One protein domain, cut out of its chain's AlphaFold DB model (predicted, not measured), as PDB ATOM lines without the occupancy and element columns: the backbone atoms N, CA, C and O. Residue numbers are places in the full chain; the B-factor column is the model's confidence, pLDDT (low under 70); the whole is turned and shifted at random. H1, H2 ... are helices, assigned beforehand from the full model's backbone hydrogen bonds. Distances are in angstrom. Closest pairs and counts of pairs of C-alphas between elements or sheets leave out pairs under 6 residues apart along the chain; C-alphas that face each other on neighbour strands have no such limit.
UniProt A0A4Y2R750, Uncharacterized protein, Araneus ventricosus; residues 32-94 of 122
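AT A GLANCE: This is residues 32 to 94 of the 122 residues of an uncharacterized protein of Araneus ventricosus (UniProt A0A4Y2R750). Little of this rod has regular structure: a long looping stretch, residues 32 to 67, folds back near residues 43 and 55, then leads into two short helices, H1 and H2, and a tail to residue 94. The printed part has 63 residues, 16 of them in named elements, with no named strand; the class is all helix. It is extended, with a radius of gyration of the C-alphas of 17.5 A and spans of 66 by 22 by 16 A.

IN THESE COORDINATES: Start at C-alpha 32, (34.464, 11.497, 36.687). At C-alpha 68, (39.826, 19.791, 22.428), H1 begins, residues 68 to 73. H2, residues 76 to 85, runs 14.2 A to C-alpha 85 at (40.762, 32.090, 11.727).

HOW THE PARTS SIT: H1 and H2 only just touch, with 3 pairs of C-alphas within 8 A, and only at the corner by their tight link; their closest C-alphas, Leu 71 and Tyr 78, are 7.1 A apart. They run opposite ways at a steep tilt of 49 degrees. In both, every O i to N i+4 pair is within hydrogen-bond range.

THE WHOLE: The farthest C-alphas, Glu 55 and Glu 94, are 66.1 A apart. The printed part has no cut. Look for pLDDT under 70 at residues 38 to 43, 66 to 85 and 87 to 94.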
ATOM      1  N   LEU A  32      34.857  12.537  37.626       83.06
ATOM      2  CA  LEU A  32      34.464  11.497  36.687       83.06
ATOM      3  C   LEU A  32      34.787  11.969  35.271       83.06
ATOM      4  O   LEU A  32      34.328  13.029  34.844       83.06
ATOM      5  N   GLU A  33      35.571  11.180  34.545       84.69
ATOM      6  CA  GLU A  33      35.854  11.431  33.136       84.69
ATOM      7  C   GLU A  33      34.793  10.741  32.270       84.69
ATOM      8  O   GLU A  33      34.620   9.522  32.324       84.69
ATOM      9  N   CYS A  34      34.059  11.530  31.486       81.06
ATOM     10  CA  CYS A  34      33.030  11.042  30.574       81.06
ATOM     11  C   CYS A  34      33.385  11.412  29.133       81.06
ATOM     12  O   CYS A  34      33.675  12.571  28.834       81.06
ATOM     13  N   HIS A  35      33.295  10.442  28.222       80.12
ATOM     14  CA  HIS A  35      33.456  10.687  26.792       80.12
ATOM     15  C   HIS A  35      32.102  10.992  26.129       80.12
ATOM     16  O   HIS A  35      31.079  10.424  26.528       80.12
ATOM     17  N   PRO A  36      32.068  11.879  25.119       80.25
ATOM     18  CA  PRO A  36      30.846  12.175  24.383       80.25
ATOM     19  C   PRO A  36      30.335  10.939  23.634       80.25
ATOM     20  O   PRO A  36      31.112  10.162  23.080       80.25
ATOM     21  N   ILE A  37      29.013  10.781  23.606       77.44
ATOM     22  CA  ILE A  37      28.311   9.668  22.947       77.44
ATOM     23  C   ILE A  37      27.924  10.043  21.522       77.44
ATOM     24  O   ILE A  37      27.971   9.211  20.614       77.44
ATOM     25  N   ALA A  38      27.525  11.299  21.326       64.81
ATOM     26  CA  ALA A  38      27.037  11.784  20.049       64.81
ATOM     27  C   ALA A  38      28.170  12.245  19.126       64.81
ATOM     28  O   ALA A  38      29.203  12.772  19.543       64.81
ATOM     29  N   ASN A  39      27.925  12.081  17.829       57.59
ATOM     30  CA  ASN A  39      28.775  12.605  16.777       57.59
ATOM     31  C   ASN A  39      28.569  14.123  16.668       57.59
ATOM     32  O   ASN A  39      27.441  14.580  16.525       57.59
ATOM     33  N   ILE A  40      29.654  14.897  16.639       66.12
ATOM     34  CA  ILE A  40      29.660  16.376  16.534       66.12
ATOM     35  C   ILE A  40      29.170  16.893  15.164       66.12
ATOM     36  O   ILE A  40      29.367  18.058  14.812       66.12
ATOM     37  N   ARG A  41      28.575  16.008  14.353       59.34
ATOM     38  CA  ARG A  41      28.098  16.315  13.012       59.34
ATOM     39  C   ARG A  41      26.826  17.149  13.061       59.34
ATOM     40  O   ARG A  41      25.927  16.907  13.860       59.34
ATOM     41  N   ASP A  42      26.796  18.137  12.173       59.62
ATOM     42  CA  ASP A  42      25.615  18.913  11.789       59.62
ATOM     43  C   ASP A  42      25.090  19.921  12.824       59.62
ATOM     44  O   ASP A  42      23.957  20.385  12.725       59.62
ATOM     45  N   GLY A  43      25.925  20.323  13.788       66.50
ATOM     46  CA  GLY A  43      25.536  21.317  14.798       66.50
ATOM     47  C   GLY A  43      24.538  20.783  15.828       66.50
ATOM     48  O   GLY A  43      23.898  21.570  16.524       66.50
ATOM     49  N   ASN A  44      24.409  19.458  15.929       71.19
ATOM     50  CA  ASN A  44      23.612  18.817  16.962       71.19
ATOM     51  C   ASN A  44      24.236  19.036  18.355       71.19
ATOM     52  O   ASN A  44      25.464  19.147  18.469       71.19
ATOM     53  N   PRO A  45      23.420  19.093  19.424       75.44
ATOM     54  CA  PRO A  45      23.922  19.123  20.793       75.44
ATOM     55  C   PRO A  45      24.840  17.930  21.081       75.44
ATOM     56  O   PRO A  45      24.593  16.821  20.612       75.44
ATOM     57  N   ILE A  46      25.891  18.145  21.873       78.06
ATOM     58  CA  ILE A  46      26.738  17.041  22.330       78.06
ATOM     59  C   ILE A  46      26.095  16.379  23.536       78.06
ATOM     60  O   ILE A  46      25.738  17.042  24.510       78.06
ATOM     61  N   GLU A  47      26.013  15.057  23.466       82.44
ATOM     62  CA  GLU A  47      25.420  14.214  24.492       82.44
ATOM     63  C   GLU A  47      26.506  13.432  25.239       82.44
ATOM     64  O   GLU A  47      27.437  12.897  24.630       82.44
ATOM     65  N   PHE A  48      26.357  13.340  26.559       83.19
ATOM     66  CA  PHE A  48      27.221  12.580  27.462       83.19
ATOM     67  C   PHE A  48      26.350  11.642  28.304       83.19
ATOM     68  O   PHE A  48      25.265  12.036  28.729       83.19
ATOM     69  N   SER A  49      26.828  10.425  28.585       84.19
ATOM     70  CA  SER A  49      26.241   9.584  29.638       84.19
ATOM     71  C   SER A  49      27.078   9.738  30.890       84.19
ATOM     72  O   SER A  49      28.281   9.477  30.872       84.19
ATOM     73  N   ILE A  50      26.424  10.157  31.964       84.38
ATOM     74  CA  ILE A  50      27.029  10.298  33.279       84.38
ATOM     75  C   ILE A  50      26.447   9.185  34.143       84.38
ATOM     76  O   ILE A  50      25.236   9.128  34.363       84.38
ATOM     77  N   SER A  51      27.297   8.274  34.609       79.31
ATOM     78  CA  SER A  51      26.897   7.227  35.548       79.31
ATOM     79  C   SER A  51      26.850   7.812  36.957       79.31
ATOM     80  O   SER A  51      27.872   7.893  37.628       79.31
ATOM     81  N   VAL A  52      25.667   8.251  37.382       74.69
ATOM     82  CA  VAL A  52      25.396   8.695  38.756       74.69
ATOM     83  C   VAL A  52      24.784   7.535  39.539       74.69
ATOM     84  O   VAL A  52      23.832   6.916  39.060       74.69
ATOM     85  N   SER A  53      25.324   7.226  40.720       74.62
ATOM     86  CA  SER A  53      24.648   6.360  41.694       74.62
ATOM     87  C   SER A  53      23.609   7.159  42.496       74.62
ATOM     88  O   SER A  53      23.667   8.384  42.526       74.62
ATOM     89  N   GLU A  54      22.655   6.498  43.161       74.69
ATOM     90  CA  GLU A  54      21.604   7.186  43.944       74.69
ATOM     91  C   GLU A  54      22.146   8.078  45.076       74.69
ATOM     92  O   GLU A  54      21.440   8.955  45.573       74.69
ATOM     93  N   GLU A  55      23.395   7.857  45.477       73.44
ATOM     94  CA  GLU A  55      24.077   8.550  46.566       73.44
ATOM     95  C   GLU A  55      25.129   9.565  46.080       73.44
ATOM     96  O   GLU A  55      25.608  10.381  46.874       73.44
ATOM     97  N   ASP A  56      25.417   9.594  44.773       78.94
ATOM     98  CA  ASP A  56      26.347  10.542  44.162       78.94
ATOM     99  C   ASP A  56      25.641  11.820  43.692       78.94
ATOM    100  O   ASP A  56      24.558  11.805  43.106       78.94
ATOM    101  N   TYR A  57      26.310  12.957  43.882       80.75
ATOM    102  CA  TYR A  57      25.854  14.260  43.401       80.75
ATOM    103  C   TYR A  57      26.822  14.807  42.354       80.75
ATOM    104  O   TYR A  57      28.039  14.739  42.522       80.75
ATOM    105  N   ILE A  58      26.278  15.406  41.291       82.88
ATOM    106  CA  ILE A  58      27.069  16.148  40.304       82.88
ATOM    107  C   ILE A  58      27.206  17.595  40.773       82.88
ATOM    108  O   ILE A  58      26.212  18.313  40.908       82.88
ATOM    109  N   ASP A  59      28.442  18.049  40.957       84.19
ATOM    110  CA  ASP A  59      28.736  19.468  41.128       84.19
ATOM    111  C   ASP A  59      28.823  20.158  39.758       84.19
ATOM    112  O   ASP A  59      29.826  20.074  39.044       84.19
ATOM    113  N   LEU A  60      27.754  20.869  39.393       82.56
ATOM    114  CA  LEU A  60      27.684  21.628  38.142       82.56
ATOM    115  C   LEU A  60      28.690  22.786  38.097       82.56
ATOM    116  O   LEU A  60      29.140  23.158  37.016       82.56
ATOM    117  N   SER A  61      29.052  23.356  39.249       82.06
ATOM    118  CA  SER A  61      30.018  24.460  39.316       82.06
ATOM    119  C   SER A  61      31.451  23.978  39.095       82.06
ATOM    120  O   SER A  61      32.265  24.695  38.515       82.06
ATOM    121  N   ALA A  62      31.725  22.734  39.488       81.56
ATOM    122  CA  ALA A  62      32.983  22.045  39.264       81.56
ATOM    123  C   ALA A  62      32.924  21.088  38.062       81.56
ATOM    124  O   ALA A  62      33.685  20.136  38.008       81.56
ATOM    125  N   THR A  63      32.055  21.308  37.072       83.12
ATOM    126  CA  THR A  63      32.062  20.506  35.838       83.12
ATOM    127  C   THR A  63      32.949  21.169  34.779       83.12
ATOM    128  O   THR A  63      32.750  22.333  34.438       83.12
ATOM    129  N   GLN A  64      33.922  20.433  34.228       81.50
ATOM    130  CA  GLN A  64      34.777  20.906  33.131       81.50
ATOM    131  C   GLN A  64      34.453  20.160  31.835       81.50
ATOM    132  O   GLN A  64      34.520  18.936  31.784       81.50
ATOM    133  N   LEU A  65      34.139  20.906  30.772       77.75
ATOM    134  CA  LEU A  65      33.941  20.358  29.429       77.75
ATOM    135  C   LEU A  65      35.202  20.581  28.586       77.75
ATOM    136  O   LEU A  65      35.463  21.683  28.103       77.75
ATOM    137  N   SER A  66      35.988  19.518  28.409       68.56
ATOM    138  CA  SER A  66      37.144  19.490  27.509       68.56
ATOM    139  C   SER A  66      36.682  19.185  26.085       68.56
ATOM    140  O   SER A  66      36.239  18.081  25.780       68.56
ATOM    141  N   TYR A  67      36.767  20.177  25.202       65.56
ATOM    142  CA  TYR A  67      36.265  20.088  23.823       65.56
ATOM    143  C   TYR A  67      37.378  19.799  22.793       65.56
ATOM    144  O   TYR A  67      37.135  19.650  21.594       65.56
ATOM    145  N   ILE A  68      38.627  19.750  23.266       61.62
ATOM    146  CA  ILE A  68      39.826  19.791  22.428       61.62
ATOM    147  C   ILE A  68      40.032  18.463  21.693       61.62
ATOM    148  O   ILE A  68      40.265  18.484  20.489       61.62
ATOM    149  N   GLU A  69      39.885  17.315  22.357       56.56
ATOM    150  CA  GLU A  69      40.057  16.012  21.699       56.56
ATOM    151  C   GLU A  69      38.953  15.715  20.685       56.56
ATOM    152  O   GLU A  69      39.237  15.244  19.585       56.56
ATOM    153  N   SER A  70      37.699  16.042  21.006       57.34
ATOM    154  CA  SER A  70      36.568  15.822  20.103       57.34
ATOM    155  C   SER A  70      36.686  16.681  18.845       57.34
ATOM    156  O   SER A  70      36.564  16.151  17.741       57.34
ATOM    157  N   LEU A  71      37.018  17.975  18.979       58.66
ATOM    158  CA  LEU A  71      37.341  18.804  17.816       58.66
ATOM    159  C   LEU A  71      38.552  18.263  17.077       58.66
ATOM    160  O   LEU A  71      38.486  18.147  15.860       58.66
ATOM    161  N   LEU A  72      39.626  17.886  17.780       59.06
ATOM    162  CA  LEU A  72      40.847  17.419  17.130       59.06
ATOM    163  C   LEU A  72      40.633  16.129  16.311       59.06
ATOM    164  O   LEU A  72      41.290  15.917  15.285       59.06
ATOM    165  N   ASN A  73      39.682  15.296  16.721       55.47
ATOM    166  CA  ASN A  73      39.359  14.035  16.064       55.47
ATOM    167  C   ASN A  73      38.376  14.189  14.878       55.47
ATOM    168  O   ASN A  73      38.243  13.284  14.059       55.47
ATOM    169  N   TYR A  74      37.714  15.344  14.735       57.50
ATOM    170  CA  TYR A  74      36.600  15.567  13.798       57.50
ATOM    171  C   TYR A  74      37.011  15.860  12.330       57.50
ATOM    172  O   TYR A  74      36.164  15.976  11.448       57.50
ATOM    173  N   GLY A  75      38.312  15.889  12.014       60.72
ATOM    174  CA  GLY A  75      38.820  15.890  10.629       60.72
ATOM    175  C   GLY A  75      39.402  17.217  10.125       60.72
ATOM    176  O   GLY A  75      39.075  18.294  10.598       60.72
ATOM    177  N   SER A  76      40.309  17.139   9.149       62.91
ATOM    178  CA  SER A  76      41.145  18.239   8.618       62.91
ATOM    179  C   SER A  76      40.444  19.586   8.362       62.91
ATOM    180  O   SER A  76      41.115  20.620   8.352       62.91
ATOM    181  N   ASP A  77      39.122  19.598   8.201       60.97
ATOM    182  CA  ASP A  77      38.293  20.784   8.010       60.97
ATOM    183  C   ASP A  77      38.256  21.714   9.228       60.97
ATOM    184  O   ASP A  77      38.322  22.930   9.046       60.97
ATOM    185  N   TYR A  78      38.229  21.203  10.468       62.88
ATOM    186  CA  TYR A  78      38.319  22.094  11.635       62.88
ATOM    187  C   TYR A  78      39.734  22.674  11.761       62.88
ATOM    188  O   TYR A  78      39.862  23.852  12.074       62.88
ATOM    189  N   LYS A  79      40.795  21.900  11.453       63.97
ATOM    190  CA  LYS A  79      42.180  22.416  11.438       63.97
ATOM    191  C   LYS A  79      42.312  23.537  10.418       63.97
ATOM    192  O   LYS A  79      42.908  24.560  10.723       63.97
ATOM    193  N   LYS A  80      41.720  23.368   9.229       65.44
ATOM    194  CA  LYS A  80      41.661  24.425   8.214       65.44
ATOM    195  C   LYS A  80      40.916  25.646   8.734       65.44
ATOM    196  O   LYS A  80      41.466  26.728   8.660       65.44
ATOM    197  N   ARG A  81      39.715  25.492   9.301       64.38
ATOM    198  CA  ARG A  81      38.929  26.628   9.822       64.38
ATOM    199  C   ARG A  81      39.626  27.348  10.977       64.38
ATOM    200  O   ARG A  81      39.583  28.570  11.028       64.38
ATOM    201  N   PHE A  82      40.281  26.603  11.862       69.12
ATOM    202  CA  PHE A  82      41.073  27.139  12.963       69.12
ATOM    203  C   PHE A  82      42.271  27.941  12.435       69.12
ATOM    204  O   PHE A  82      42.381  29.128  12.723       69.12
ATOM    205  N   LEU A  83      43.084  27.351  11.555       64.38
ATOM    206  CA  LEU A  83      44.226  28.033  10.935       64.38
ATOM    207  C   LEU A  83      43.789  29.245  10.093       64.38
ATOM    208  O   LEU A  83      44.385  30.309  10.177       64.38
ATOM    209  N   THR A  84      42.690  29.136   9.347       63.47
ATOM    210  CA  THR A  84      42.095  30.255   8.603       63.47
ATOM    211  C   THR A  84      41.619  31.379   9.529       63.47
ATOM    212  O   THR A  84      41.737  32.547   9.164       63.47
ATOM    213  N   SER A  85      41.117  31.067  10.731       65.88
ATOM    214  CA  SER A  85      40.762  32.090  11.727       65.88
ATOM    215  C   SER A  85      41.988  32.814  12.288       65.88
ATOM    216  O   SER A  85      41.920  34.010  12.558       65.88
ATOM    217  N   GLU A  86      43.134  32.132  12.345       70.06
ATOM    218  CA  GLU A  86      44.450  32.721  12.630       70.06
ATOM    219  C   GLU A  86      45.057  33.440  11.403       70.06
ATOM    220  O   GLU A  86      46.232  33.797  11.409       70.06
ATOM    221  N   CYS A  87      44.265  33.673  10.344       65.31
ATOM    222  CA  CYS A  87      44.696  34.243   9.059       65.31
ATOM    223  C   CYS A  87      45.805  33.446   8.355       65.31
ATOM    224  O   CYS A  87      46.539  33.986   7.532       65.31
ATOM    225  N   PHE A  88      45.910  32.148   8.632       62.81
ATOM    226  CA  PHE A  88      46.860  31.272   7.967       62.81
ATOM    227  C   PHE A  88      46.214  30.636   6.727       62.81
ATOM    228  O   PHE A  88      45.369  29.741   6.825       62.81
ATOM    229  N   TYR A  89      46.628  31.086   5.543       66.81
ATOM    230  CA  TYR A  89      46.336  30.438   4.263       66.81
ATOM    231  C   TYR A  89      47.627  29.866   3.683       66.81
ATOM    232  O   TYR A  89      48.690  30.461   3.815       66.81
ATOM    233  N   LYS A  90      47.556  28.679   3.067       65.56
ATOM    234  CA  LYS A  90      48.722  28.135   2.363       65.56
ATOM    235  C   LYS A  90      48.986  28.977   1.118       65.56
ATOM    236  O   LYS A  90      48.158  28.971   0.211       65.56
ATOM    237  N   ASP A  91      50.134  29.639   1.083       64.00
ATOM    238  CA  ASP A  91      50.591  30.387  -0.083       64.00
ATOM    239  C   ASP A  91      51.027  29.455  -1.220       64.00
ATOM    240  O   ASP A  91      51.550  28.355  -0.998       64.00
ATOM    241  N   SER A  92      50.821  29.911  -2.455       67.38
ATOM    242  CA  SER A  92      51.414  29.287  -3.637       67.38
ATOM    243  C   SER A  92      52.911  29.630  -3.697       67.38
ATOM    244  O   SER A  92      53.268  30.791  -3.465       67.38
ATOM    245  N   PRO A  93      53.804  28.668  -4.016       67.12
ATOM    246  CA  PRO A  93      55.216  28.960  -4.270       67.12
ATOM    247  C   PRO A  93      55.356  30.111  -5.277       67.12
ATOM    248  O   PRO A  93      54.546  30.215  -6.194       67.12
ATOM    249  N   GLU A  94      56.355  30.979  -5.089       67.44
ATOM    250  CA  GLU A  94      56.634  32.168  -5.927       67.44
ATOM    251  C   GLU A  94      55.623  33.329  -5.828       67.44
ATOM    252  O   GLU A  94      55.867  34.395  -6.385       67.44
TER     253      GLU A  94